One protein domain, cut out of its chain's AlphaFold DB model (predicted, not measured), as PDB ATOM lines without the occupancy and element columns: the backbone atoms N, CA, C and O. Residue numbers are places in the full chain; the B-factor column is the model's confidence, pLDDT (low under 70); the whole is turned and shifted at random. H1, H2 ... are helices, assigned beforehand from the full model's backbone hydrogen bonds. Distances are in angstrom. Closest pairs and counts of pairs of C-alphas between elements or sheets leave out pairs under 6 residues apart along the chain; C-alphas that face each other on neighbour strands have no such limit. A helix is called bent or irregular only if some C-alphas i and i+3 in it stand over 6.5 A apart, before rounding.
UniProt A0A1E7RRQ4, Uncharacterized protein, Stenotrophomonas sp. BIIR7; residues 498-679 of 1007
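AT A GLANCE: This is residues 498 to 679 of the 1007 residues of an uncharacterized protein of Stenotrophomonas sp. BIIR7 (UniProt A0A1E7RRQ4). One very long bent helix, H1, makes the length of a rod; after its second arm, H1b, the backbone folds back as H2, and H1b and H2 form a helical hairpin. Nearer the first printed residue, the short helices H3, H4, H6 and H7 pack across H1a, the long first arm, and little H5 meets H6 at a corner. The printed part has 182 residues with seven named helices, H1 to H7 in order, and no named strand: the class is all helix. It is loose, with a radius of gyration of the C-alphas of 22.6 A, and spans 80 by 38 by 28 A.

HOW THE PARTS SIT: Start at residue 498: H1, residues 498 to 552, is the hub, touching five other helices. By its hydrogen bonds it was assigned as one helix, but it is bent: C-alphas 538 and 541 are 6.5 A apart, and its arms H1a, residues 498 to 538, and H1b, residues 541 to 552, stand at a steep tilt of 47 degrees. H2, residues 560 to 584, forms a hairpin with H1b at a shallow tilt of 29 degrees, opposite ways; their closest C-alphas, Leu 543 and Leu 569, are 6.1 A apart. H2 also touches H1a, closest C-alphas Ala 529 and Tyr 579, 5.4 A. H3, residues 593 to 602, is about perpendicular to H1a at 74 degrees and touches it, closest C-alphas Ala 511 and Leu 600, 5.9 A. H4, residues 619 to 628, only just touches H1a, with 3 pairs of C-alphas within 8 A, the closest being His 521 and Leu 628, 6.9 A. H5, residues 644 to 647, and H6, residues 652 to 664, touch only at the corner, closest C-alphas Leu 646 and Gln 654, 5.3 A. H6 touches H1a at a steep tilt of 56 degrees, closest C-alphas Asn 510 and Ala 656, 4.9 A. H7, residues 669 to 679, touches H1a about perpendicular at 82 degrees, closest C-alphas Ala 504 and Phe 675, 4.8 A. Every O i to N i+4 pair is within hydrogen-bond range in H1a, H1b, H2, H3, H4 and H7; H6 has 8 of 9, and H5 is too short for such a pair.

IN THESE COORDINATES: Find C-alpha 498 at (160.775, 143.136, 161.204); H1a runs 60.3 A to C-alpha 538 at (147.567, 87.132, 143.238). H2 is 36.2 A long, and H7 ends at C-alpha 679, (153.282, 136.526, 152.109).

THE WHOLE: The C-alphas farthest apart, Lys 498 and Pro 554, are 81.5 A apart. The printed part has no cut; the links H3 to H4 and H4 to H5 are long. Look for pLDDT under 70 at residues 498 to 499, 554 to 557, 608 to 615 and 631 to 641.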
ATOM      1  N   LYS A 498     159.961 144.350 160.985       65.88
ATOM      2  CA  LYS A 498     160.775 143.136 161.204       65.88
ATOM      3  C   LYS A 498     160.018 141.999 161.898       65.88
ATOM      4  O   LYS A 498     160.145 140.852 161.478       65.88
ATOM      5  N   ILE A 499     159.188 142.296 162.904       65.81
ATOM      6  CA  ILE A 499     158.370 141.276 163.597       65.81
ATOM      7  C   ILE A 499     157.346 140.656 162.633       65.81
ATOM      8  O   ILE A 499     157.147 139.441 162.626       65.81
ATOM      9  N   TRP A 500     156.729 141.487 161.790       70.12
ATOM     10  CA  TRP A 500     155.727 141.069 160.809       70.12
ATOM     11  C   TRP A 500     156.336 140.229 159.682       70.12
ATOM     12  O   TRP A 500     155.792 139.179 159.336       70.12
ATOM     13  N   SER A 501     157.516 140.618 159.196       74.00
ATOM     14  CA  SER A 501     158.273 139.850 158.203       74.00
ATOM     15  C   SER A 501     158.773 138.513 158.757       74.00
ATOM     16  O   SER A 501     158.617 137.488 158.100       74.00
ATOM     17  N   GLN A 502     159.304 138.474 159.986       80.19
ATOM     18  CA  GLN A 502     159.771 137.225 160.608       80.19
ATOM     19  C   GLN A 502     158.629 136.230 160.861       80.19
ATOM     20  O   GLN A 502     158.806 135.019 160.691       80.19
ATOM     21  N   GLY A 503     157.449 136.725 161.251       81.94
ATOM     22  CA  GLY A 503     156.248 135.901 161.383       81.94
ATOM     23  C   GLY A 503     155.825 135.274 160.052       81.94
ATOM     24  O   GLY A 503     155.572 134.068 159.999       81.94
ATOM     25  N   ALA A 504     155.838 136.062 158.971       84.69
ATOM     26  CA  ALA A 504     155.589 135.581 157.614       84.69
ATOM     27  C   ALA A 504     156.643 134.553 157.157       84.69
ATOM     28  O   ALA A 504     156.284 133.506 156.618       84.69
ATOM     29  N   ASP A 505     157.927 134.787 157.441       87.31
ATOM     30  CA  ASP A 505     159.021 133.880 157.068       87.31
ATOM     31  C   ASP A 505     158.865 132.491 157.694       87.31
ATOM     32  O   ASP A 505     159.065 131.469 157.026       87.31
ATOM     33  N   ASN A 506     158.504 132.453 158.980       87.69
ATOM     34  CA  ASN A 506     158.269 131.210 159.703       87.69
ATOM     35  C   ASN A 506     157.010 130.495 159.185       87.69
ATOM     36  O   ASN A 506     157.006 129.271 159.047       87.69
ATOM     37  N   HIS A 507     155.958 131.244 158.848       89.25
ATOM     38  CA  HIS A 507     154.752 130.673 158.255       89.25
ATOM     39  C   HIS A 507     155.053 129.995 156.906       89.25
ATOM     40  O   HIS A 507     154.736 128.816 156.731       89.25
ATOM     41  N   VAL A 508     155.763 130.681 156.000       90.62
ATOM     42  CA  VAL A 508     156.171 130.133 154.691       90.62
ATOM     43  C   VAL A 508     157.022 128.871 154.848       90.62
ATOM     44  O   VAL A 508     156.809 127.890 154.135       90.62
ATOM     45  N   LEU A 509     157.957 128.854 155.804       91.62
ATOM     46  CA  LEU A 509     158.801 127.685 156.065       91.62
ATOM     47  C   LEU A 509     157.983 126.454 156.470       91.62
ATOM     48  O   LEU A 509     158.173 125.377 155.899       91.62
ATOM     49  N   ASN A 510     157.089 126.602 157.447       91.56
ATOM     50  CA  ASN A 510     156.269 125.486 157.922       91.56
ATOM     51  C   ASN A 510     155.293 125.011 156.838       91.56
ATOM     52  O   ASN A 510     155.108 123.804 156.679       91.56
ATOM     53  N   ALA A 511     154.747 125.934 156.043       91.31
ATOM     54  CA  ALA A 511     153.893 125.604 154.911       91.31
ATOM     55  C   ALA A 511     154.625 124.786 153.839       91.31
ATOM     56  O   ALA A 511     154.133 123.738 153.426       91.31
ATOM     57  N   CYS A 512     155.837 125.201 153.453       93.25
ATOM     58  CA  CYS A 512     156.647 124.460 152.487       93.25
ATOM     59  C   CYS A 512     157.003 123.053 153.000       93.25
ATOM     60  O   CYS A 512     156.999 122.103 152.220       93.25
ATOM     61  N   ILE A 513     157.287 122.892 154.303       92.94
ATOM     62  CA  ILE A 513     157.582 121.577 154.910       92.94
ATOM     63  C   ILE A 513     156.362 120.652 154.828       92.94
ATOM     64  O   ILE A 513     156.503 119.472 154.501       92.94
ATOM     65  N   ILE A 514     155.168 121.176 155.117       91.25
ATOM     66  CA  ILE A 514     153.918 120.416 155.001       91.25
ATOM     67  C   ILE A 514     153.651 120.060 153.535       91.25
ATOM     68  O   ILE A 514     153.287 118.924 153.249       91.25
ATOM     69  N   PHE A 515     153.882 120.988 152.606       93.06
ATOM     70  CA  PHE A 515     153.724 120.752 151.171       93.06
ATOM     71  C   PHE A 515     154.648 119.640 150.643       93.06
ATOM     72  O   PHE A 515     154.185 118.736 149.945       93.06
ATOM     73  N   GLU A 516     155.928 119.643 151.035       93.00
ATOM     74  CA  GLU A 516     156.876 118.571 150.689       93.00
ATOM     75  C   GLU A 516     156.428 117.227 151.249       93.00
ATOM     76  O   GLU A 516     156.398 116.231 150.521       93.00
ATOM     77  N   ALA A 517     155.995 117.205 152.511       90.56
ATOM     78  CA  ALA A 517     155.473 115.996 153.127       90.56
ATOM     79  C   ALA A 517     154.205 115.486 152.428       90.56
ATOM     80  O   ALA A 517     154.081 114.283 152.240       90.56
ATOM     81  N   LEU A 518     153.286 116.360 152.007       89.94
ATOM     82  CA  LEU A 518     152.079 115.966 151.266       89.94
ATOM     83  C   LEU A 518     152.430 115.327 149.918       89.94
ATOM     84  O   LEU A 518     151.910 114.254 149.608       89.94
ATOM     85  N   CYS A 519     153.351 115.933 149.164       90.50
ATOM     86  CA  CYS A 519     153.811 115.403 147.878       90.50
ATOM     87  C   CYS A 519     154.492 114.034 148.034       90.50
ATOM     88  O   CYS A 519     154.141 113.080 147.337       90.50
ATOM     89  N   GLN A 520     155.436 113.919 148.977       89.31
ATOM     90  CA  GLN A 520     156.136 112.663 149.265       89.31
ATOM     91  C   GLN A 520     155.178 111.595 149.794       89.31
ATOM     92  O   GLN A 520     155.290 110.415 149.442       89.31
ATOM     93  N   HIS A 521     154.219 111.999 150.633       87.56
ATOM     94  CA  HIS A 521     153.239 111.082 151.178       87.56
ATOM     95  C   HIS A 521     152.365 110.516 150.065       87.56
ATOM     96  O   HIS A 521     152.334 109.297 149.923       87.56
ATOM     97  N   GLU A 522     151.745 111.358 149.236       87.25
ATOM     98  CA  GLU A 522     150.889 110.923 148.124       87.25
ATOM     99  C   GLU A 522     151.614 109.945 147.189       87.25
ATOM    100  O   GLU A 522     151.074 108.883 146.877       87.25
ATOM    101  N   GLU A 523     152.873 110.221 146.840       85.75
ATOM    102  CA  GLU A 523     153.683 109.307 146.028       85.75
ATOM    103  C   GLU A 523     153.930 107.960 146.734       85.75
ATOM    104  O   GLU A 523     153.821 106.890 146.126       85.75
ATOM    105  N   SER A 524     154.234 107.992 148.035       85.31
ATOM    106  CA  SER A 524     154.440 106.781 148.836       85.31
ATOM    107  C   SER A 524     153.158 105.953 148.991       85.31
ATOM    108  O   SER A 524     153.218 104.720 148.962       85.31
ATOM    109  N   VAL A 525     152.006 106.617 149.131       83.81
ATOM    110  CA  VAL A 525     150.685 105.991 149.231       83.81
ATOM    111  C   VAL A 525     150.336 105.333 147.911       83.81
ATOM    112  O   VAL A 525     149.988 104.156 147.911       83.81
ATOM    113  N   TYR A 526     150.522 106.040 146.797       85.44
ATOM    114  CA  TYR A 526     150.295 105.500 145.464       85.44
ATOM    115  C   TYR A 526     151.150 104.250 145.208       85.44
ATOM    116  O   TYR A 526     150.621 103.190 144.872       85.44
ATOM    117  N   LYS A 527     152.466 104.324 145.463       86.25
ATOM    118  CA  LYS A 527     153.384 103.180 145.307       86.25
ATOM    119  C   LYS A 527     152.970 101.983 146.171       86.25
ATOM    120  O   LYS A 527     152.970 100.854 145.683       86.25
ATOM    121  N   LYS A 528     152.593 102.214 147.433       84.44
ATOM    122  CA  LYS A 528     152.110 101.153 148.335       84.44
ATOM    123  C   LYS A 528     150.776 100.574 147.877       84.44
ATOM    124  O   LYS A 528     150.625  99.359 147.896       84.44
ATOM    125  N   ALA A 529     149.840 101.413 147.438       84.31
ATOM    126  CA  ALA A 529     148.544 100.977 146.937       84.31
ATOM    127  C   ALA A 529     148.709 100.076 145.704       84.31
ATOM    128  O   ALA A 529     148.134  98.996 145.678       84.31
ATOM    129  N   VAL A 530     149.572 100.444 144.750       86.75
ATOM    130  CA  VAL A 530     149.892  99.612 143.572       86.75
ATOM    131  C   VAL A 530     150.528  98.274 143.973       86.75
ATOM    132  O   VAL A 530     150.138  97.224 143.457       86.75
ATOM    133  N   GLN A 531     151.472  98.281 144.921       86.44
ATOM    134  CA  GLN A 531     152.102  97.053 145.426       86.44
ATOM    135  C   GLN A 531     151.095  96.130 146.122       86.44
ATOM    136  O   GLN A 531     151.113  94.920 145.904       86.44
ATOM    137  N   GLU A 532     150.217  96.682 146.957       85.06
ATOM    138  CA  GLU A 532     149.186  95.917 147.660       85.06
ATOM    139  C   GLU A 532     148.120  95.383 146.704       85.06
ATOM    140  O   GLU A 532     147.706  94.237 146.850       85.06
ATOM    141  N   LEU A 533     147.732  96.156 145.689       86.62
ATOM    142  CA  LEU A 533     146.786  95.727 144.658       86.62
ATOM    143  C   LEU A 533     147.352  94.534 143.876       86.62
ATOM    144  O   LEU A 533     146.695  93.503 143.773       86.62
ATOM    145  N   THR A 534     148.628  94.609 143.486       88.12
ATOM    146  CA  THR A 534     149.351  93.497 142.841       88.12
ATOM    147  C   THR A 534     149.383  92.231 143.712       88.12
ATOM    148  O   THR A 534     149.192  91.126 143.207       88.12
ATOM    149  N   LYS A 535     149.592  92.360 145.033       87.94
ATOM    150  CA  LYS A 535     149.544  91.213 145.963       87.94
ATOM    151  C   LYS A 535     148.138  90.630 146.082       87.94
ATOM    152  O   LYS A 535     147.979  89.412 146.072       87.94
ATOM    153  N   ILE A 536     147.130  91.491 146.216       87.38
ATOM    154  CA  ILE A 536     145.734  91.078 146.380       87.38
ATOM    155  C   ILE A 536     145.240  90.349 145.125       87.38
ATOM    156  O   ILE A 536     144.617  89.294 145.255       87.38
ATOM    157  N   ASP A 537     145.594  90.833 143.933       87.06
ATOM    158  CA  ASP A 537     145.256  90.182 142.661       87.06
ATOM    159  C   ASP A 537     145.832  88.758 142.558       87.06
ATOM    160  O   ASP A 537     145.179  87.871 142.012       87.06
ATOM    161  N   MET A 538     147.006  88.491 143.149       85.62
ATOM    162  CA  MET A 538     147.567  87.132 143.238       85.62
ATOM    163  C   MET A 538     146.894  86.260 144.312       85.62
ATOM    164  O   MET A 538     146.835  85.037 144.173       85.62
ATOM    165  N   MET A 539     146.399  86.857 145.402       86.75
ATOM    166  CA  MET A 539     145.777  86.131 146.519       86.75
ATOM    167  C   MET A 539     144.326  85.725 146.237       86.75
ATOM    168  O   MET A 539     143.908  84.645 146.660       86.75
ATOM    169  N   ILE A 540     143.558  86.563 145.530       88.00
ATOM    170  CA  ILE A 540     142.124  86.339 145.281       88.00
ATOM    171  C   ILE A 540     141.843  84.986 144.606       88.00
ATOM    172  O   ILE A 540     141.002  84.262 145.140       88.00
ATOM    173  N   PRO A 541     142.537  84.571 143.527       88.88
ATOM    174  CA  PRO A 541     142.283  83.278 142.889       88.88
ATOM    175  C   PRO A 541     142.491  82.089 143.835       88.88
ATOM    176  O   PRO A 541     141.698  81.147 143.830       88.88
ATOM    177  N   ASN A 542     143.516  82.149 144.691       87.88
ATOM    178  CA  ASN A 542     143.812  81.100 145.670       87.88
ATOM    179  C   ASN A 542     142.745  81.032 146.772       87.88
ATOM    180  O   ASN A 542     142.303  79.943 147.140       87.88
ATOM    181  N   LEU A 543     142.296  82.186 147.275       85.88
ATOM    182  CA  LEU A 543     141.222  82.261 148.266       85.88
ATOM    183  C   LEU A 543     139.879  81.809 147.673       85.88
ATOM    184  O   LEU A 543     139.141  81.069 148.320       85.88
ATOM    185  N   GLU A 544     139.578  82.190 146.429       87.06
ATOM    186  CA  GLU A 544     138.388  81.732 145.704       87.06
ATOM    187  C   GLU A 544     138.413  80.223 145.469       87.06
ATOM    188  O   GLU A 544     137.389  79.557 145.632       87.06
ATOM    189  N   PHE A 545     139.575  79.667 145.126       85.62
ATOM    190  CA  PHE A 545     139.760  78.228 144.983       85.62
ATOM    191  C   PHE A 545     139.571  77.492 146.316       85.62
ATOM    192  O   PHE A 545     138.832  76.509 146.362       85.62
ATOM    193  N   ASN A 546     140.153  77.996 147.410       84.75
ATOM    194  CA  ASN A 546     139.994  77.426 148.751       84.75
ATOM    195  C   ASN A 546     138.519  77.441 149.201       84.75
ATOM    196  O   ASN A 546     137.968  76.416 149.609       84.75
ATOM    197  N   VAL A 547     137.822  78.568 149.020       83.81
ATOM    198  CA  VAL A 547     136.382  78.674 149.309       83.81
ATOM    199  C   VAL A 547     135.558  77.737 148.414       83.81
ATOM    200  O   VAL A 547     134.607  77.122 148.901       83.81
ATOM    201  N   LYS A 548     135.907  77.563 147.130       85.00
ATOM    202  CA  LYS A 548     135.247  76.590 146.235       85.00
ATOM    203  C   LYS A 548     135.456  75.145 146.700       85.00
ATOM    204  O   LYS A 548     134.482  74.395 146.741       85.00
ATOM    205  N   GLN A 549     136.673  74.767 147.102       82.06
ATOM    206  CA  GLN A 549     136.951  73.433 147.648       82.06
ATOM    207  C   GLN A 549     136.137  73.165 148.921       82.06
ATOM    208  O   GLN A 549     135.435  72.155 149.001       82.06
ATOM    209  N   LEU A 550     136.148  74.099 149.873       80.38
ATOM    210  CA  LEU A 550     135.407  73.976 151.132       80.38
ATOM    211  C   LEU A 550     133.883  73.931 150.931       80.38
ATOM    212  O   LEU A 550     133.189  73.283 151.715       80.38
ATOM    213  N   ASN A 551     133.365  74.566 149.870       80.94
ATOM    214  CA  ASN A 551     131.953  74.498 149.476       80.94
ATOM    215  C   ASN A 551     131.558  73.184 148.789       80.94
ATOM    216  O   ASN A 551     130.391  72.793 148.864       80.94
ATOM    217  N   SER A 552     132.501  72.527 148.106       77.56
ATOM    218  CA  SER A 552     132.268  71.270 147.381       77.56
ATOM    219  C   SER A 552     132.232  70.032 148.288       77.56
ATOM    220  O   SER A 552     131.644  69.023 147.910       77.56
ATOM    221  N   ASN A 553     132.801  70.113 149.496       78.06
ATOM    222  CA  ASN A 553     132.816  69.024 150.470       78.06
ATOM    223  C   ASN A 553     131.694  69.199 151.529       78.06
ATOM    224  O   ASN A 553     131.740  70.150 152.317       78.06
ATOM    225  N   PRO A 554     130.700  68.285 151.600       69.25
ATOM    226  CA  PRO A 554     129.567  68.380 152.529       69.25
ATOM    227  C   PRO A 554     129.955  68.397 154.014       69.25
ATOM    228  O   PRO A 554     129.217  68.960 154.815       69.25
ATOM    229  N   ALA A 555     131.099  67.809 154.387       66.12
ATOM    230  CA  ALA A 555     131.550  67.721 155.779       66.12
ATOM    231  C   ALA A 555     132.212  69.013 156.297       66.12
ATOM    232  O   ALA A 555     132.262  69.246 157.502       66.12
ATOM    233  N   THR A 556     132.729  69.860 155.402       65.19
ATOM    234  CA  THR A 556     133.433  71.108 155.759       65.19
ATOM    235  C   THR A 556     132.605  72.363 155.499       65.19
ATOM    236  O   THR A 556     132.945  73.443 155.994       65.19
ATOM    237  N   LYS A 557     131.511  72.247 154.745       68.50
ATOM    238  CA  LYS A 557     130.591  73.345 154.448       68.50
ATOM    239  C   LYS A 557     129.874  73.796 155.727       68.50
ATOM    240  O   LYS A 557     129.176  73.018 156.364       68.50
ATOM    241  N   GLY A 558     130.067  75.058 156.112       71.62
ATOM    242  CA  GLY A 558     129.530  75.610 157.366       71.62
ATOM    243  C   GLY A 558     130.409  75.388 158.605       71.62
ATOM    244  O   GLY A 558     130.052  75.858 159.681       71.62
ATOM    245  N   SER A 559     131.571  74.738 158.457       77.12
ATOM    246  CA  SER A 559     132.586  74.669 159.517       77.12
ATOM    247  C   SER A 559     133.169  76.050 159.844       77.12
ATOM    248  O   SER A 559     133.129  76.972 159.024       77.12
ATOM    249  N   GLU A 560     133.773  76.186 161.025       79.19
ATOM    250  CA  GLU A 560     134.465  77.411 161.451       79.19
ATOM    251  C   GLU A 560     135.541  77.848 160.437       79.19
ATOM    252  O   GLU A 560     135.649  79.027 160.099       79.19
ATOM    253  N   ASN A 561     136.240  76.881 159.833       78.62
ATOM    254  CA  ASN A 561     137.223  77.114 158.770       78.62
ATOM    255  C   ASN A 561     136.591  77.687 157.491       78.62
ATOM    256  O   ASN A 561     137.153  78.596 156.883       78.62
ATOM    257  N   HIS A 562     135.406  77.207 157.098       80.12
ATOM    258  CA  HIS A 562     134.668  77.753 155.957       80.12
ATOM    259  C   HIS A 562     134.210  79.197 156.216       80.12
ATOM    260  O   HIS A 562     134.378  80.061 155.356       80.12
ATOM    261  N   ILE A 563     133.687  79.486 157.412       81.69
ATOM    262  CA  ILE A 563     133.259  80.841 157.799       81.69
ATOM    263  C   ILE A 563     134.452  81.807 157.811       81.69
ATOM    264  O   ILE A 563     134.333  82.937 157.330       81.69
ATOM    265  N   ASN A 564     135.604  81.369 158.318       84.31
ATOM    266  CA  ASN A 564     136.820  82.176 158.346       84.31
ATOM    267  C   ASN A 564     137.366  82.444 156.935       84.31
ATOM    268  O   ASN A 564     137.669  83.597 156.635       84.31
ATOM    269  N   ALA A 565     137.385  81.444 156.047       81.06
ATOM    270  CA  ALA A 565     137.816  81.613 154.656       81.06
ATOM    271  C   ALA A 565     136.901  82.567 153.862       81.06
ATOM    272  O   ALA A 565     137.383  83.411 153.107       81.06
ATOM    273  N   VAL A 566     135.577  82.496 154.066       83.44
ATOM    274  CA  VAL A 566     134.619  83.435 153.448       83.44
ATOM    275  C   VAL A 566     134.813  84.857 153.985       83.44
ATOM    276  O   VAL A 566     134.829  85.810 153.203       83.44
ATOM    277  N   LYS A 567     135.011  85.019 155.301       86.94
ATOM    278  CA  LYS A 567     135.320  86.327 155.907       86.94
ATOM    279  C   LYS A 567     136.635  86.901 155.383       86.94
ATOM    280  O   LYS A 567     136.715  88.100 155.136       86.94
ATOM    281  N   GLU A 568     137.663  86.075 155.225       86.06
ATOM    282  CA  GLU A 568     138.969  86.485 154.707       86.06
ATOM    283  C   GLU A 568     138.889  86.924 153.240       86.06
ATOM    284  O   GLU A 568     139.430  87.969 152.870       86.06
ATOM    285  N   LEU A 569     138.137  86.188 152.419       85.75
ATOM    286  CA  LEU A 569     137.879  86.544 151.027       85.75
ATOM    287  C   LEU A 569     137.089  87.856 150.907       85.75
ATOM    288  O   LEU A 569     137.455  88.709 150.098       85.75
ATOM    289  N   GLN A 570     136.065  88.063 151.742       86.81
ATOM    290  CA  GLN A 570     135.311  89.320 151.765       86.81
ATOM    291  C   GLN A 570     136.199  90.499 152.187       86.81
ATOM    292  O   GLN A 570     136.275  91.486 151.463       86.81
ATOM    293  N   LYS A 571     136.976  90.353 153.270       86.75
ATOM    294  CA  LYS A 571     137.961  91.364 153.701       86.75
ATOM    295  C   LYS A 571     138.970  91.700 152.601       86.75
ATOM    296  O   LYS A 571     139.365  92.853 152.449       86.75
ATOM    297  N   THR A 572     139.409  90.699 151.841       85.69
ATOM    298  CA  THR A 572     140.365  90.888 150.743       85.69
ATOM    299  C   THR A 572     139.732  91.631 149.564       85.69
ATOM    300  O   THR A 572     140.372  92.509 148.986       85.69
ATOM    301  N   ARG A 573     138.455  91.368 149.252       85.19
ATOM    302  CA  ARG A 573     137.684  92.130 148.253       85.19
ATOM    303  C   ARG A 573     137.435  93.576 148.683       85.19
ATOM    304  O   ARG A 573     137.590  94.477 147.862       85.19
ATOM    305  N   ASP A 574     137.135  93.806 149.957       85.00
ATOM    306  CA  ASP A 574     136.957  95.156 150.502       85.00
ATOM    307  C   ASP A 574     138.277  95.955 150.423       85.00
ATOM    308  O   ASP A 574     138.289  97.116 150.010       85.00
ATOM    309  N   ARG A 575     139.419  95.307 150.708       83.62
ATOM    310  CA  ARG A 575     140.760  95.890 150.497       83.62
ATOM    311  C   ARG A 575     141.052  96.184 149.024       83.62
ATOM    312  O   ARG A 575     141.629  97.229 148.735       83.62
ATOM    313  N   LEU A 576     140.663  95.296 148.104       85.06
ATOM    314  CA  LEU A 576     140.806  95.531 146.664       85.06
ATOM    315  C   LEU A 576     140.016  96.772 146.231       85.06
ATOM    316  O   LEU A 576     140.564  97.630 145.542       85.06
ATOM    317  N   ALA A 577     138.758  96.897 146.661       85.00
ATOM    318  CA  ALA A 577     137.925  98.058 146.351       85.00
ATOM    319  C   ALA A 577     138.542  99.361 146.889       85.00
ATOM    320  O   ALA A 577     138.604 100.361 146.170       85.00
ATOM    321  N   PHE A 578     139.067  99.329 148.118       84.69
ATOM    322  CA  PHE A 578     139.765 100.457 148.731       84.69
ATOM    323  C   PHE A 578     141.001 100.888 147.925       84.69
ATOM    324  O   PHE A 578     141.068 102.024 147.457       84.69
ATOM    325  N   TYR A 579     141.958  99.982 147.691       84.56
ATOM    326  CA  TYR A 579     143.199 100.336 146.992       84.56
ATOM    327  C   TYR A 579     142.973 100.702 145.527       84.56
ATOM    328  O   TYR A 579     143.665 101.572 145.006       84.56
ATOM    329  N   LYS A 580     141.983 100.096 144.863       86.06
ATOM    330  CA  LYS A 580     141.602 100.481 143.501       86.06
ATOM    331  C   LYS A 580     141.096 101.923 143.448       86.06
ATOM    332  O   LYS A 580     141.448 102.646 142.521       86.06
ATOM    333  N   THR A 581     140.334 102.343 144.457       85.31
ATOM    334  CA  THR A 581     139.868 103.730 144.587       85.31
ATOM    335  C   THR A 581     141.039 104.689 144.824       85.31
ATOM    336  O   THR A 581     141.112 105.728 144.176       85.31
ATOM    337  N   GLU A 582     142.003 104.321 145.675       81.12
ATOM    338  CA  GLU A 582     143.202 105.140 145.928       81.12
ATOM    339  C   GLU A 582     144.129 105.261 144.709       81.12
ATOM    340  O   GLU A 582     144.679 106.329 144.463       81.12
ATOM    341  N   VAL A 583     144.279 104.207 143.901       83.62
ATOM    342  CA  VAL A 583     145.078 104.260 142.659       83.62
ATOM    343  C   VAL A 583     144.395 105.109 141.579       83.62
ATOM    344  O   VAL A 583     145.079 105.748 140.783       83.62
ATOM    345  N   GLN A 584     143.058 105.131 141.544       85.75
ATOM    346  CA  GLN A 584     142.274 105.944 140.604       85.75
ATOM    347  C   GLN A 584     142.136 107.412 141.030       85.75
ATOM    348  O   GLN A 584     141.665 108.238 140.245       85.75
ATOM    349  N   ARG A 585     142.532 107.753 142.259       83.44
ATOM    350  CA  ARG A 585     142.466 109.118 142.771       83.44
ATOM    351  C   ARG A 585     143.396 110.032 141.955       83.44
ATOM    352  O   ARG A 585     144.582 109.725 141.819       83.44
ATOM    353  N   PRO A 586     142.909 111.176 141.437       84.25
ATOM    354  CA  PRO A 586     143.768 112.121 140.736       84.25
ATOM    355  C   PRO A 586     144.793 112.721 141.702       84.25
ATOM    356  O   PRO A 586     144.465 113.043 142.848       84.25
ATOM    357  N   ARG A 587     146.026 112.899 141.215       81.94
ATOM    358  CA  ARG A 587     147.112 113.511 141.985       81.94
ATOM    359  C   ARG A 587     146.731 114.936 142.374       81.94
ATOM    360  O   ARG A 587     146.550 115.777 141.487       81.94
ATOM    361  N   LYS A 588     146.625 115.178 143.680       84.75
ATOM    362  CA  LYS A 588     146.211 116.470 144.235       84.75
ATOM    363  C   LYS A 588     147.399 117.386 144.519       84.75
ATOM    364  O   LYS A 588     147.223 118.590 144.409       84.75
ATOM    365  N   TRP A 589     148.564 116.836 144.871       87.88
ATOM    366  CA  TRP A 589     149.749 117.629 145.201       87.88
ATOM    367  C   TRP A 589     150.912 117.276 144.271       87.88
ATOM    368  O   TRP A 589     151.503 116.187 144.302       87.88
ATOM    369  N   ARG A 590     151.242 118.215 143.396       90.00
ATOM    370  CA  ARG A 590     152.389 118.176 142.494       90.00
ATOM    371  C   ARG A 590     153.437 119.133 143.025       90.00
ATOM    372  O   ARG A 590     153.116 120.135 143.641       90.00
ATOM    373  N   TRP A 591     154.706 118.836 142.767       91.94
ATOM    374  CA  TRP A 591     155.800 119.728 143.145       91.94
ATOM    375  C   TRP A 591     155.916 120.889 142.142       91.94
ATOM    376  O   TRP A 591     156.877 120.974 141.380       91.94
ATOM    377  N   CYS A 592     154.889 121.739 142.099       92.06
ATOM    378  CA  CYS A 592     154.819 122.969 141.312       92.06
ATOM    379  C   CYS A 592     154.502 124.173 142.219       92.06
ATOM    380  O   CYS A 592     154.142 124.015 143.389       92.06
ATOM    381  N   PHE A 593     154.685 125.386 141.698       91.12
ATOM    382  CA  PHE A 593     154.510 126.607 142.485       91.12
ATOM    383  C   PHE A 593     153.032 126.878 142.811       91.12
ATOM    384  O   PHE A 593     152.735 127.277 143.935       91.12
ATOM    385  N   ASP A 594     152.110 126.589 141.888       90.75
ATOM    386  CA  ASP A 594     150.665 126.762 142.111       90.75
ATOM    387  C   ASP A 594     150.157 125.917 143.283       90.75
ATOM    388  O   ASP A 594     149.463 126.423 144.164       90.75
ATOM    389  N   ASP A 595     150.560 124.645 143.353       90.69
ATOM    390  CA  ASP A 595     150.159 123.769 144.455       90.69
ATOM    391  C   ASP A 595     150.796 124.214 145.783       90.69
ATOM    392  O   ASP A 595     150.161 124.104 146.834       90.69
ATOM    393  N   ALA A 596     152.010 124.781 145.759       90.44
ATOM    394  CA  ALA A 596     152.642 125.361 146.947       90.44
ATOM    395  C   ALA A 596     151.848 126.567 147.484       90.44
ATOM    396  O   ALA A 596     151.638 126.688 148.695       90.44
ATOM    397  N   VAL A 597     151.377 127.436 146.584       89.06
ATOM    398  CA  VAL A 597     150.493 128.564 146.914       89.06
ATOM    399  C   VAL A 597     149.148 128.060 147.434       89.06
ATOM    400  O   VAL A 597     148.688 128.535 148.471       89.06
ATOM    401  N   ALA A 598     148.563 127.039 146.804       88.38
ATOM    402  CA  ALA A 598     147.311 126.440 147.258       88.38
ATOM    403  C   ALA A 598     147.428 125.849 148.675       88.38
ATOM    404  O   ALA A 598     146.487 125.947 149.464       88.38
ATOM    405  N   VAL A 599     148.581 125.265 149.033       87.88
ATOM    406  CA  VAL A 599     148.848 124.844 150.419       87.88
ATOM    407  C   VAL A 599     148.943 126.051 151.351       87.88
ATOM    408  O   VAL A 599     148.334 126.016 152.418       87.88
ATOM    409  N   LEU A 600     149.656 127.113 150.964       87.31
ATOM    410  CA  LEU A 600     149.755 128.345 151.757       87.31
ATOM    411  C   LEU A 600     148.377 128.966 152.044       87.31
ATOM    412  O   LEU A 600     148.105 129.304 153.191       87.31
ATOM    413  N   ASP A 601     147.502 129.070 151.040       84.50
ATOM    414  CA  ASP A 601     146.128 129.568 151.208       84.50
ATOM    415  C   ASP A 601     145.280 128.662 152.109       84.50
ATOM    416  O   ASP A 601     144.507 129.131 152.946       84.50
ATOM    417  N   LEU A 602     145.413 127.343 151.964       82.88
ATOM    418  CA  LEU A 602     144.566 126.400 152.690       82.88
ATOM    419  C   LEU A 602     144.932 126.277 154.173       82.88
ATOM    420  O   LEU A 602     144.062 125.954 154.986       82.88
ATOM    421  N   LEU A 603     146.180 126.567 154.551       81.75
ATOM    422  CA  LEU A 603     146.585 126.651 155.960       81.75
ATOM    423  C   LEU A 603     145.837 127.753 156.729       81.75
ATOM    424  O   LEU A 603     145.728 127.666 157.954       81.75
ATOM    425  N   ASP A 604     145.263 128.733 156.027       77.00
ATOM    426  CA  ASP A 604     144.417 129.780 156.603       77.00
ATOM    427  C   ASP A 604     142.932 129.403 156.699       77.00
ATOM    428  O   ASP A 604     142.129 130.182 157.223       77.00
ATOM    429  N   ASN A 605     142.553 128.191 156.280       81.12
ATOM    430  CA  ASN A 605     141.203 127.664 156.459       81.12
ATOM    431  C   ASN A 605     140.936 127.336 157.938       81.12
ATOM    432  O   ASN A 605     141.076 126.196 158.393       81.12
ATOM    433  N   ILE A 606     140.578 128.369 158.696       80.00
ATOM    434  CA  ILE A 606     140.327 128.339 160.136       80.00
ATOM    435  C   ILE A 606     138.904 128.833 160.383       80.00
ATOM    436  O   ILE A 606     138.515 129.908 159.926       80.00
ATOM    437  N   VAL A 607     138.129 128.058 161.139       75.31
ATOM    438  CA  VAL A 607     136.751 128.391 161.507       75.31
ATOM    439  C   VAL A 607     136.763 129.057 162.879       75.31
ATOM    440  O   VAL A 607     137.278 128.495 163.843       75.31
ATOM    441  N   VAL A 608     136.195 130.259 162.978       67.81
ATOM    442  CA  VAL A 608     136.007 130.951 164.260       67.81
ATOM    443  C   VAL A 608     134.578 130.700 164.731       67.81
ATOM    444  O   VAL A 608     133.621 131.190 164.133       67.81
ATOM    445  N   THR A 609     134.416 129.905 165.786       59.28
ATOM    446  CA  THR A 609     133.106 129.628 166.388       59.28
ATOM    447  C   THR A 609     132.656 130.837 167.211       59.28
ATOM    448  O   THR A 609     133.438 131.363 168.005       59.28
ATOM    449  N   GLN A 610     131.407 131.288 167.045       47.25
ATOM    450  CA  GLN A 610     130.870 132.439 167.783       47.25
ATOM    451  C   GLN A 610     131.059 132.257 169.302       47.25
ATOM    452  O   GLN A 610     130.566 131.291 169.876       47.25
ATOM    453  N   GLY A 611     131.785 133.184 169.939       55.34
ATOM    454  CA  GLY A 611     132.025 133.204 171.389       55.34
ATOM    455  C   GLY A 611     133.402 132.716 171.858       55.34
ATOM    456  O   GLY A 611     133.744 132.964 173.011       55.34
ATOM    457  N   ASN A 612     134.223 132.102 170.995       56.28
ATOM    458  CA  ASN A 612     135.612 131.747 171.315       56.28
ATOM    459  C   ASN A 612     136.602 132.701 170.628       56.28
ATOM    460  O   ASN A 612     136.518 132.941 169.427       56.28
ATOM    461  N   ALA A 613     137.579 133.210 171.387       54.19
ATOM    462  CA  ALA A 613     138.650 134.067 170.862       54.19
ATOM    463  C   ALA A 613     139.706 133.295 170.037       54.19
ATOM    464  O   ALA A 613     140.519 133.906 169.350       54.19
ATOM    465  N   GLN A 614     139.698 131.959 170.108       60.50
ATOM    466  CA  GLN A 614     140.627 131.069 169.408       60.50
ATOM    467  C   GLN A 614     139.915 130.369 168.243       60.50
ATOM    468  O   GLN A 614     138.792 129.883 168.399       60.50
ATOM    469  N   GLY A 615     140.567 130.326 167.079       66.69
ATOM    470  CA  GLY A 615     140.065 129.599 165.916       66.69
ATOM    471  C   GLY A 615     140.180 128.084 166.097       66.69
ATOM    472  O   GLY A 615     140.965 127.603 166.909       66.69
ATOM    473  N   ALA A 616     139.408 127.327 165.324       75.25
ATOM    474  CA  ALA A 616     139.558 125.884 165.170       75.25
ATOM    475  C   ALA A 616     139.982 125.554 163.732       75.25
ATOM    476  O   ALA A 616     139.644 126.276 162.792       75.25
ATOM    477  N   MET A 617     140.718 124.456 163.545       79.25
ATOM    478  CA  MET A 617     141.099 123.996 162.207       79.25
ATOM    479  C   MET A 617     139.856 123.750 161.343       79.25
ATOM    480  O   MET A 617     138.936 123.046 161.759       79.25
ATOM    481  N   GLY A 618     139.844 124.298 160.127       80.38
ATOM    482  CA  GLY A 618     138.779 124.052 159.166       80.38
ATOM    483  C   GLY A 618     138.750 122.601 158.663       80.38
ATOM    484  O   GLY A 618     139.745 121.872 158.759       80.38
ATOM    485  N   PRO A 619     137.617 122.165 158.084       82.12
ATOM    486  CA  PRO A 619     137.402 120.772 157.695       82.12
ATOM    487  C   PRO A 619     138.390 120.279 156.626       82.12
ATOM    488  O   PRO A 619     138.803 119.122 156.667       82.12
ATOM    489  N   GLU A 620     138.816 121.129 155.686       81.12
ATOM    490  CA  GLU A 620     139.814 120.743 154.674       81.12
ATOM    491  C   GLU A 620     141.217 120.573 155.264       81.12
ATOM    492  O   GLU A 620     141.898 119.596 154.952       81.12
ATOM    493  N   LEU A 621     141.629 121.467 156.167       82.56
ATOM    494  CA  LEU A 621     142.918 121.361 156.850       82.56
ATOM    495  C   LEU A 621     142.979 120.078 157.697       82.56
ATOM    496  O   LEU A 621     143.977 119.353 157.683       82.56
ATOM    497  N   GLN A 622     141.872 119.737 158.363       81.31
ATOM    498  CA  GLN A 622     141.751 118.493 159.118       81.31
ATOM    499  C   GLN A 622     141.831 117.254 158.214       81.31
ATOM    500  O   GLN A 622     142.519 116.296 158.568       81.31
ATOM    501  N   LYS A 623     141.212 117.271 157.025       82.56
ATOM    502  CA  LYS A 623     141.347 116.178 156.041       82.56
ATOM    503  C   LYS A 623     142.803 115.948 155.636       82.56
ATOM    504  O   LYS A 623     143.219 114.800 155.521       82.56
ATOM    505  N   TRP A 624     143.586 117.007 155.435       83.38
ATOM    506  CA  TRP A 624     144.986 116.884 155.008       83.38
ATOM    507  C   TRP A 624     145.881 116.374 156.136       83.38
ATOM    508  O   TRP A 624     146.732 115.514 155.916       83.38
ATOM    509  N   PHE A 625     145.648 116.834 157.365       84.19
ATOM    510  CA  PHE A 625     146.361 116.325 158.538       84.19
ATOM    511  C   PHE A 625     145.999 114.864 158.822       84.19
ATOM    512  O   PHE A 625     146.871 114.071 159.177       84.19
ATOM    513  N   ASN A 626     144.743 114.476 158.595       81.38
ATOM    514  CA  ASN A 626     144.323 113.080 158.666       81.38
ATOM    515  C   ASN A 626     144.985 112.239 157.567       81.38
ATOM    516  O   ASN A 626     145.447 111.142 157.863       81.38
ATOM    517  N   PHE A 627     145.102 112.765 156.341       81.75
ATOM    518  CA  PHE A 627     145.815 112.099 155.247       81.75
ATOM    519  C   PHE A 627     147.291 111.854 155.585       81.75
ATOM    520  O   PHE A 627     147.790 110.769 155.329       81.75
ATOM    521  N   LEU A 628     147.974 112.811 156.224       83.00
ATOM    522  CA  LEU A 628     149.350 112.624 156.708       83.00
ATOM    523  C   LEU A 628     149.454 111.658 157.909       83.00
ATOM    524  O   LEU A 628     150.537 111.135 158.183       83.00
ATOM    525  N   GLY A 629     148.347 111.415 158.621       77.25
ATOM    526  CA  GLY A 629     148.271 110.514 159.774       77.25
ATOM    527  C   GLY A 629     148.440 111.184 161.145       77.25
ATOM    528  O   GLY A 629     148.876 110.523 162.083       77.25
ATOM    529  N   VAL A 630     148.122 112.478 161.286       76.31
ATOM    530  CA  VAL A 630     148.339 113.269 162.522       76.31
ATOM    531  C   VAL A 630     147.362 112.915 163.657       76.31
ATOM    532  O   VAL A 630     147.780 112.830 164.806       76.31
ATOM    533  N   ASN A 631     146.077 112.688 163.358       64.75
ATOM    534  CA  ASN A 631     145.019 112.485 164.369       64.75
ATOM    535  C   ASN A 631     144.580 111.016 164.536       64.75
ATOM    536  O   ASN A 631     143.477 110.745 165.010       64.75
ATOM    537  N   VAL A 632     145.397 110.051 164.109       59.78
ATOM    538  CA  VAL A 632     145.024 108.628 164.148       59.78
ATOM    539  C   VAL A 632     145.360 108.045 165.527       59.78
ATOM    540  O   VAL A 632     146.524 107.790 165.830       59.78
ATOM    541  N   VAL A 633     144.342 107.826 166.368       48.00
ATOM    542  CA  VAL A 633     144.456 107.170 167.684       48.00
ATOM    543  C   VAL A 633     143.652 105.867 167.665       48.00
ATOM    544  O   VAL A 633     142.456 105.890 167.396       48.00
ATOM    545  N   GLY A 634     144.289 104.734 167.980       43.62
ATOM    546  CA  GLY A 634     143.623 103.425 168.079       43.62
ATOM    547  C   GLY A 634     143.833 102.494 166.874       43.62
ATOM    548  O   GLY A 634     144.367 102.882 165.844       43.62
ATOM    549  N   VAL A 635     143.463 101.222 167.054       38.91
ATOM    550  CA  VAL A 635     143.832 100.045 166.233       38.91
ATOM    551  C   VAL A 635     143.250 100.039 164.805       38.91
ATOM    552  O   VAL A 635     143.663  99.209 163.996       38.91
ATOM    553  N   ASP A 636     142.416 101.003 164.420       42.59
ATOM    554  CA  ASP A 636     141.966 101.156 163.030       42.59
ATOM    555  C   ASP A 636     142.999 101.922 162.196       42.59
ATOM    556  O   ASP A 636     142.809 103.057 161.750       42.59
ATOM    557  N   ARG A 637     144.138 101.259 161.962       44.41
ATOM    558  CA  ARG A 637     145.053 101.619 160.878       44.41
ATOM    559  C   ARG A 637     144.288 101.481 159.565       44.41
ATOM    560  O   ARG A 637     144.197 100.390 159.005       44.41
ATOM    561  N   SER A 638     143.773 102.599 159.061       47.88
ATOM    562  CA  SER A 638     143.451 102.711 157.640       47.88
ATOM    563  C   SER A 638     144.687 102.256 156.845       47.88
ATOM    564  O   SER A 638     145.806 102.547 157.276       47.88
ATOM    565  N   PRO A 639     144.556 101.543 155.715       51.34
ATOM    566  CA  PRO A 639     145.694 100.910 155.035       51.34
ATOM    567  C   PRO A 639     146.717 101.883 154.408       51.34
ATOM    568  O   PRO A 639     147.606 101.474 153.664       51.34
ATOM    569  N   ILE A 640     146.620 103.176 154.717       59.34
ATOM    570  CA  ILE A 640     147.495 104.244 154.260       59.34
ATOM    571  C   ILE A 640     148.372 104.661 155.446       59.34
ATOM    572  O   ILE A 640     147.899 105.158 156.462       59.34
ATOM    573  N   ALA A 641     149.659 104.333 155.349       65.62
ATOM    574  CA  ALA A 641     150.630 104.450 156.434       65.62
ATOM    575  C   ALA A 641     150.793 105.892 156.948       65.62
ATOM    576  O   ALA A 641     150.800 106.817 156.158       65.62
ATOM    577  N   ILE A 642     151.052 106.076 158.246       75.31
ATOM    578  CA  ILE A 642     151.466 107.375 158.812       75.31
ATOM    579  C   ILE A 642     152.763 107.838 158.130       75.31
ATOM    580  O   ILE A 642     153.670 107.023 157.910       75.31
ATOM    581  N   HIS A 643     152.880 109.134 157.815       80.62
ATOM    582  CA  HIS A 643     154.116 109.675 157.252       80.62
ATOM    583  C   HIS A 643     155.313 109.395 158.193       80.62
ATOM    584  O   HIS A 643     155.237 109.730 159.380       80.62
ATOM    585  N   PRO A 644     156.441 108.828 157.713       78.69
ATOM    586  CA  PRO A 644     157.540 108.380 158.576       78.69
ATOM    587  C   PRO A 644     158.075 109.462 159.523       78.69
ATOM    588  O   PRO A 644     158.321 109.195 160.699       78.69
ATOM    589  N   GLU A 645     158.194 110.701 159.041       81.00
ATOM    590  CA  GLU A 645     158.677 111.828 159.847       81.00
ATOM    591  C   GLU A 645     157.745 112.188 161.014       81.00
ATOM    592  O   GLU A 645     158.230 112.699 162.015       81.00
ATOM    593  N   LEU A 646     156.440 111.890 160.963       81.12
ATOM    594  CA  LEU A 646     155.537 112.163 162.095       81.12
ATOM    595  C   LEU A 646     155.773 111.220 163.279       81.12
ATOM    596  O   LEU A 646     155.506 111.587 164.420       81.12
ATOM    597  N   THR A 647     156.296 110.019 163.020       75.69
ATOM    598  CA  THR A 647     156.611 109.040 164.075       75.69
ATOM    599  C   THR A 647     157.943 109.326 164.773       75.69
ATOM    600  O   THR A 647     158.168 108.868 165.894       75.69
ATOM    601  N   ARG A 648     158.830 110.103 164.135       78.56
ATOM    602  CA  ARG A 648     160.124 110.510 164.691       78.56
ATOM    603  C   ARG A 648     159.933 111.714 165.608       78.56
ATOM    604  O   ARG A 648     159.642 112.812 165.137       78.56
ATOM    605  N   GLN A 649     160.141 111.519 166.909       74.00
ATOM    606  CA  GLN A 649     160.056 112.609 167.883       74.00
ATOM    607  C   GLN A 649     161.013 113.755 167.522       74.00
ATOM    608  O   GLN A 649     162.208 113.548 167.313       74.00
ATOM    609  N   GLY A 650     160.480 114.978 167.462       77.81
ATOM    610  CA  GLY A 650     161.253 116.196 167.213       77.81
ATOM    611  C   GLY A 650     161.582 116.475 165.743       77.81
ATOM    612  O   GLY A 650     162.354 117.407 165.478       77.81
ATOM    613  N   SER A 651     161.002 115.719 164.802       87.00
ATOM    614  CA  SER A 651     161.172 115.942 163.364       87.00
ATOM    615  C   SER A 651     160.697 117.328 162.915       87.00
ATOM    616  O   SER A 651     159.891 117.993 163.575       87.00
ATOM    617  N   ALA A 652     161.195 117.779 161.759       86.38
ATOM    618  CA  ALA A 652     160.801 119.068 161.190       86.38
ATOM    619  C   ALA A 652     159.302 119.106 160.844       86.38
ATOM    620  O   ALA A 652     158.647 120.112 161.101       86.38
ATOM    621  N   LEU A 653     158.753 117.999 160.330       88.12
ATOM    622  CA  LEU A 653     157.334 117.891 159.998       88.12
ATOM    623  C   LEU A 653     156.449 117.907 161.249       88.12
ATOM    624  O   LEU A 653     155.456 118.627 161.274       88.12
ATOM    625  N   GLN A 654     156.819 117.172 162.305       87.38
ATOM    626  CA  GLN A 654     156.063 117.184 163.561       87.38
ATOM    627  C   GLN A 654     156.025 118.598 164.157       87.38
ATOM    628  O   GLN A 654     154.974 119.057 164.593       87.38
ATOM    629  N   LYS A 655     157.154 119.317 164.133       88.69
ATOM    630  CA  LYS A 655     157.219 120.716 164.580       88.69
ATOM    631  C   LYS A 655     156.348 121.638 163.727       88.69
ATOM    632  O   LYS A 655     155.643 122.462 164.299       88.69
ATOM    633  N   ALA A 656     156.356 121.476 162.403       89.00
ATOM    634  CA  ALA A 656     155.532 122.274 161.495       89.00
ATOM    635  C   ALA A 656     154.029 122.037 161.716       89.00
ATOM    636  O   ALA A 656     153.260 122.992 161.810       89.00
ATOM    637  N   VAL A 657     153.611 120.778 161.883       87.88
ATOM    638  CA  VAL A 657     152.215 120.422 162.189       87.88
ATOM    639  C   VAL A 657     151.790 120.980 163.547       87.88
ATOM    640  O   VAL A 657     150.736 121.602 163.640       87.88
ATOM    641  N   THR A 658     152.621 120.832 164.583       87.50
ATOM    642  CA  THR A 658     152.357 121.404 165.915       87.50
ATOM    643  C   THR A 658     152.272 122.929 165.867       87.50
ATOM    644  O   THR A 658     151.397 123.508 166.506       87.50
ATOM    645  N   TYR A 659     153.143 123.587 165.094       89.38
ATOM    646  CA  TYR A 659     153.089 125.033 164.887       89.38
ATOM    647  C   TYR A 659     151.755 125.451 164.267       89.38
ATOM    648  O   TYR A 659     151.104 126.347 164.794       89.38
ATOM    649  N   VAL A 660     151.304 124.788 163.197       87.00
ATOM    650  CA  VAL A 660     150.017 125.129 162.573       87.00
ATOM    651  C   VAL A 660     148.856 124.857 163.534       87.00
ATOM    652  O   VAL A 660     148.050 125.750 163.780       87.00
ATOM    653  N   ALA A 661     148.798 123.662 164.127       83.44
ATOM    654  CA  ALA A 661     147.678 123.232 164.965       83.44
ATOM    655  C   ALA A 661     147.532 124.047 166.261       83.44
ATOM    656  O   ALA A 661     146.415 124.379 166.644       83.44
ATOM    657  N   ASN A 662     148.645 124.382 166.923       83.81
ATOM    658  CA  ASN A 662     148.614 124.999 168.254       83.81
ATOM    659  C   ASN A 662     148.959 126.490 168.230       83.81
ATOM    660  O   ASN A 662     148.443 127.250 169.046       83.81
ATOM    661  N   THR A 663     149.859 126.918 167.340       85.31
ATOM    662  CA  THR A 663     150.351 128.303 167.305       85.31
ATOM    663  C   THR A 663     149.600 129.131 166.270       85.31
ATOM    664  O   THR A 663     149.034 130.154 166.632       85.31
ATOM    665  N   TRP A 664     149.547 128.698 165.005       85.44
ATOM    666  CA  TRP A 664     148.887 129.448 163.931       85.44
ATOM    667  C   TRP A 664     147.382 129.571 164.176       85.44
ATOM    668  O   TRP A 664     146.853 130.675 164.226       85.44
ATOM    669  N   VAL A 665     146.701 128.450 164.424       83.50
ATOM    670  CA  VAL A 665     145.248 128.414 164.681       83.50
ATOM    671  C   VAL A 665     144.853 129.231 165.923       83.50
ATOM    672  O   VAL A 665     143.795 129.863 165.939       83.50
ATOM    673  N   GLY A 666     145.723 129.267 166.937       80.56
ATOM    674  CA  GLY A 666     145.520 130.034 168.166       80.56
ATOM    675  C   GLY A 666     145.806 131.539 168.052       80.56
ATOM    676  O   GLY A 666     145.449 132.276 168.971       80.56
ATOM    677  N   MET A 667     146.435 132.017 166.968       83.69
ATOM    678  CA  MET A 667     146.743 133.443 166.796       83.69
ATOM    679  C   MET A 667     145.495 134.281 166.456       83.69
ATOM    680  O   MET A 667     144.642 133.837 165.669       83.69
ATOM    681  N   PRO A 668     145.417 135.536 166.955       82.88
ATOM    682  CA  PRO A 668     144.380 136.488 166.568       82.88
ATOM    683  C   PRO A 668     144.293 136.676 165.050       82.88
ATOM    684  O   PRO A 668     145.304 136.642 164.344       82.88
ATOM    685  N   TYR A 669     143.077 136.913 164.550       81.44
ATOM    686  CA  TYR A 669     142.820 137.078 163.116       81.44
ATOM    687  C   TYR A 669     143.641 138.218 162.494       81.44
ATOM    688  O   TYR A 669     144.287 138.007 161.473       81.44
ATOM    689  N   GLU A 670     143.697 139.385 163.145       79.94
ATOM    690  CA  GLU A 670     144.453 140.551 162.656       79.94
ATOM    691  C   GLU A 670     145.952 140.251 162.494       79.94
ATOM    692  O   GLU A 670     146.577 140.649 161.510       79.94
ATOM    693  N   GLN A 671     146.528 139.490 163.433       82.81
ATOM    694  CA  GLN A 671     147.940 139.116 163.399       82.81
ATOM    695  C   GLN A 671     148.237 138.181 162.219       82.81
ATOM    696  O   GLN A 671     149.207 138.390 161.486       82.81
ATOM    697  N   ARG A 672     147.368 137.186 161.992       83.06
ATOM    698  CA  ARG A 672     147.463 136.272 160.846       83.06
ATOM    699  C   ARG A 672     147.279 136.997 159.521       83.06
ATOM    700  O   ARG A 672     148.066 136.785 158.605       83.06
ATOM    701  N   GLN A 673     146.294 137.891 159.436       82.69
ATOM    702  CA  GLN A 673     146.044 138.691 158.240       82.69
ATOM    703  C   GLN A 673     147.257 139.563 157.890       82.69
ATOM    704  O   GLN A 673     147.642 139.624 156.724       82.69
ATOM    705  N   SER A 674     147.910 140.175 158.884       83.81
ATOM    706  CA  SER A 674     149.143 140.946 158.678       83.81
ATOM    707  C   SER A 674     150.283 140.088 158.112       83.81
ATOM    708  O   SER A 674     150.917 140.459 157.120       83.81
ATOM    709  N   PHE A 675     150.520 138.895 158.671       85.38
ATOM    710  CA  PHE A 675     151.511 137.967 158.115       85.38
ATOM    711  C   PHE A 675     151.134 137.517 156.696       85.38
ATOM    712  O   PHE A 675     151.996 137.485 155.818       85.38
ATOM    713  N   ARG A 676     149.850 137.240 156.439       83.19
ATOM    714  CA  ARG A 676     149.364 136.810 155.123       83.19
ATOM    715  C   ARG A 676     149.527 137.890 154.060       83.19
ATOM    716  O   ARG A 676     149.936 137.570 152.951       83.19
ATOM    717  N   LEU A 677     149.289 139.158 154.393       85.00
ATOM    718  CA  LEU A 677     149.537 140.280 153.482       85.00
ATOM    719  C   LEU A 677     151.009 140.342 153.052       85.00
ATOM    720  O   LEU A 677     151.283 140.496 151.863       85.00
ATOM    721  N   ASN A 678     151.942 140.132 153.986       84.56
ATOM    722  CA  ASN A 678     153.374 140.063 153.675       84.56
ATOM    723  C   ASN A 678     153.725 138.856 152.786       84.56
ATOM    724  O   ASN A 678     154.556 138.979 151.891       84.56
ATOM    725  N   VAL A 679     153.090 137.695 152.990       85.50
ATOM    726  CA  VAL A 679     153.282 136.526 152.109       85.50
ATOM    727  C   VAL A 679     152.716 136.789 150.712       85.50
ATOM    728  O   VAL A 679     153.398 136.526 149.726       85.50
TER     729      VAL A 679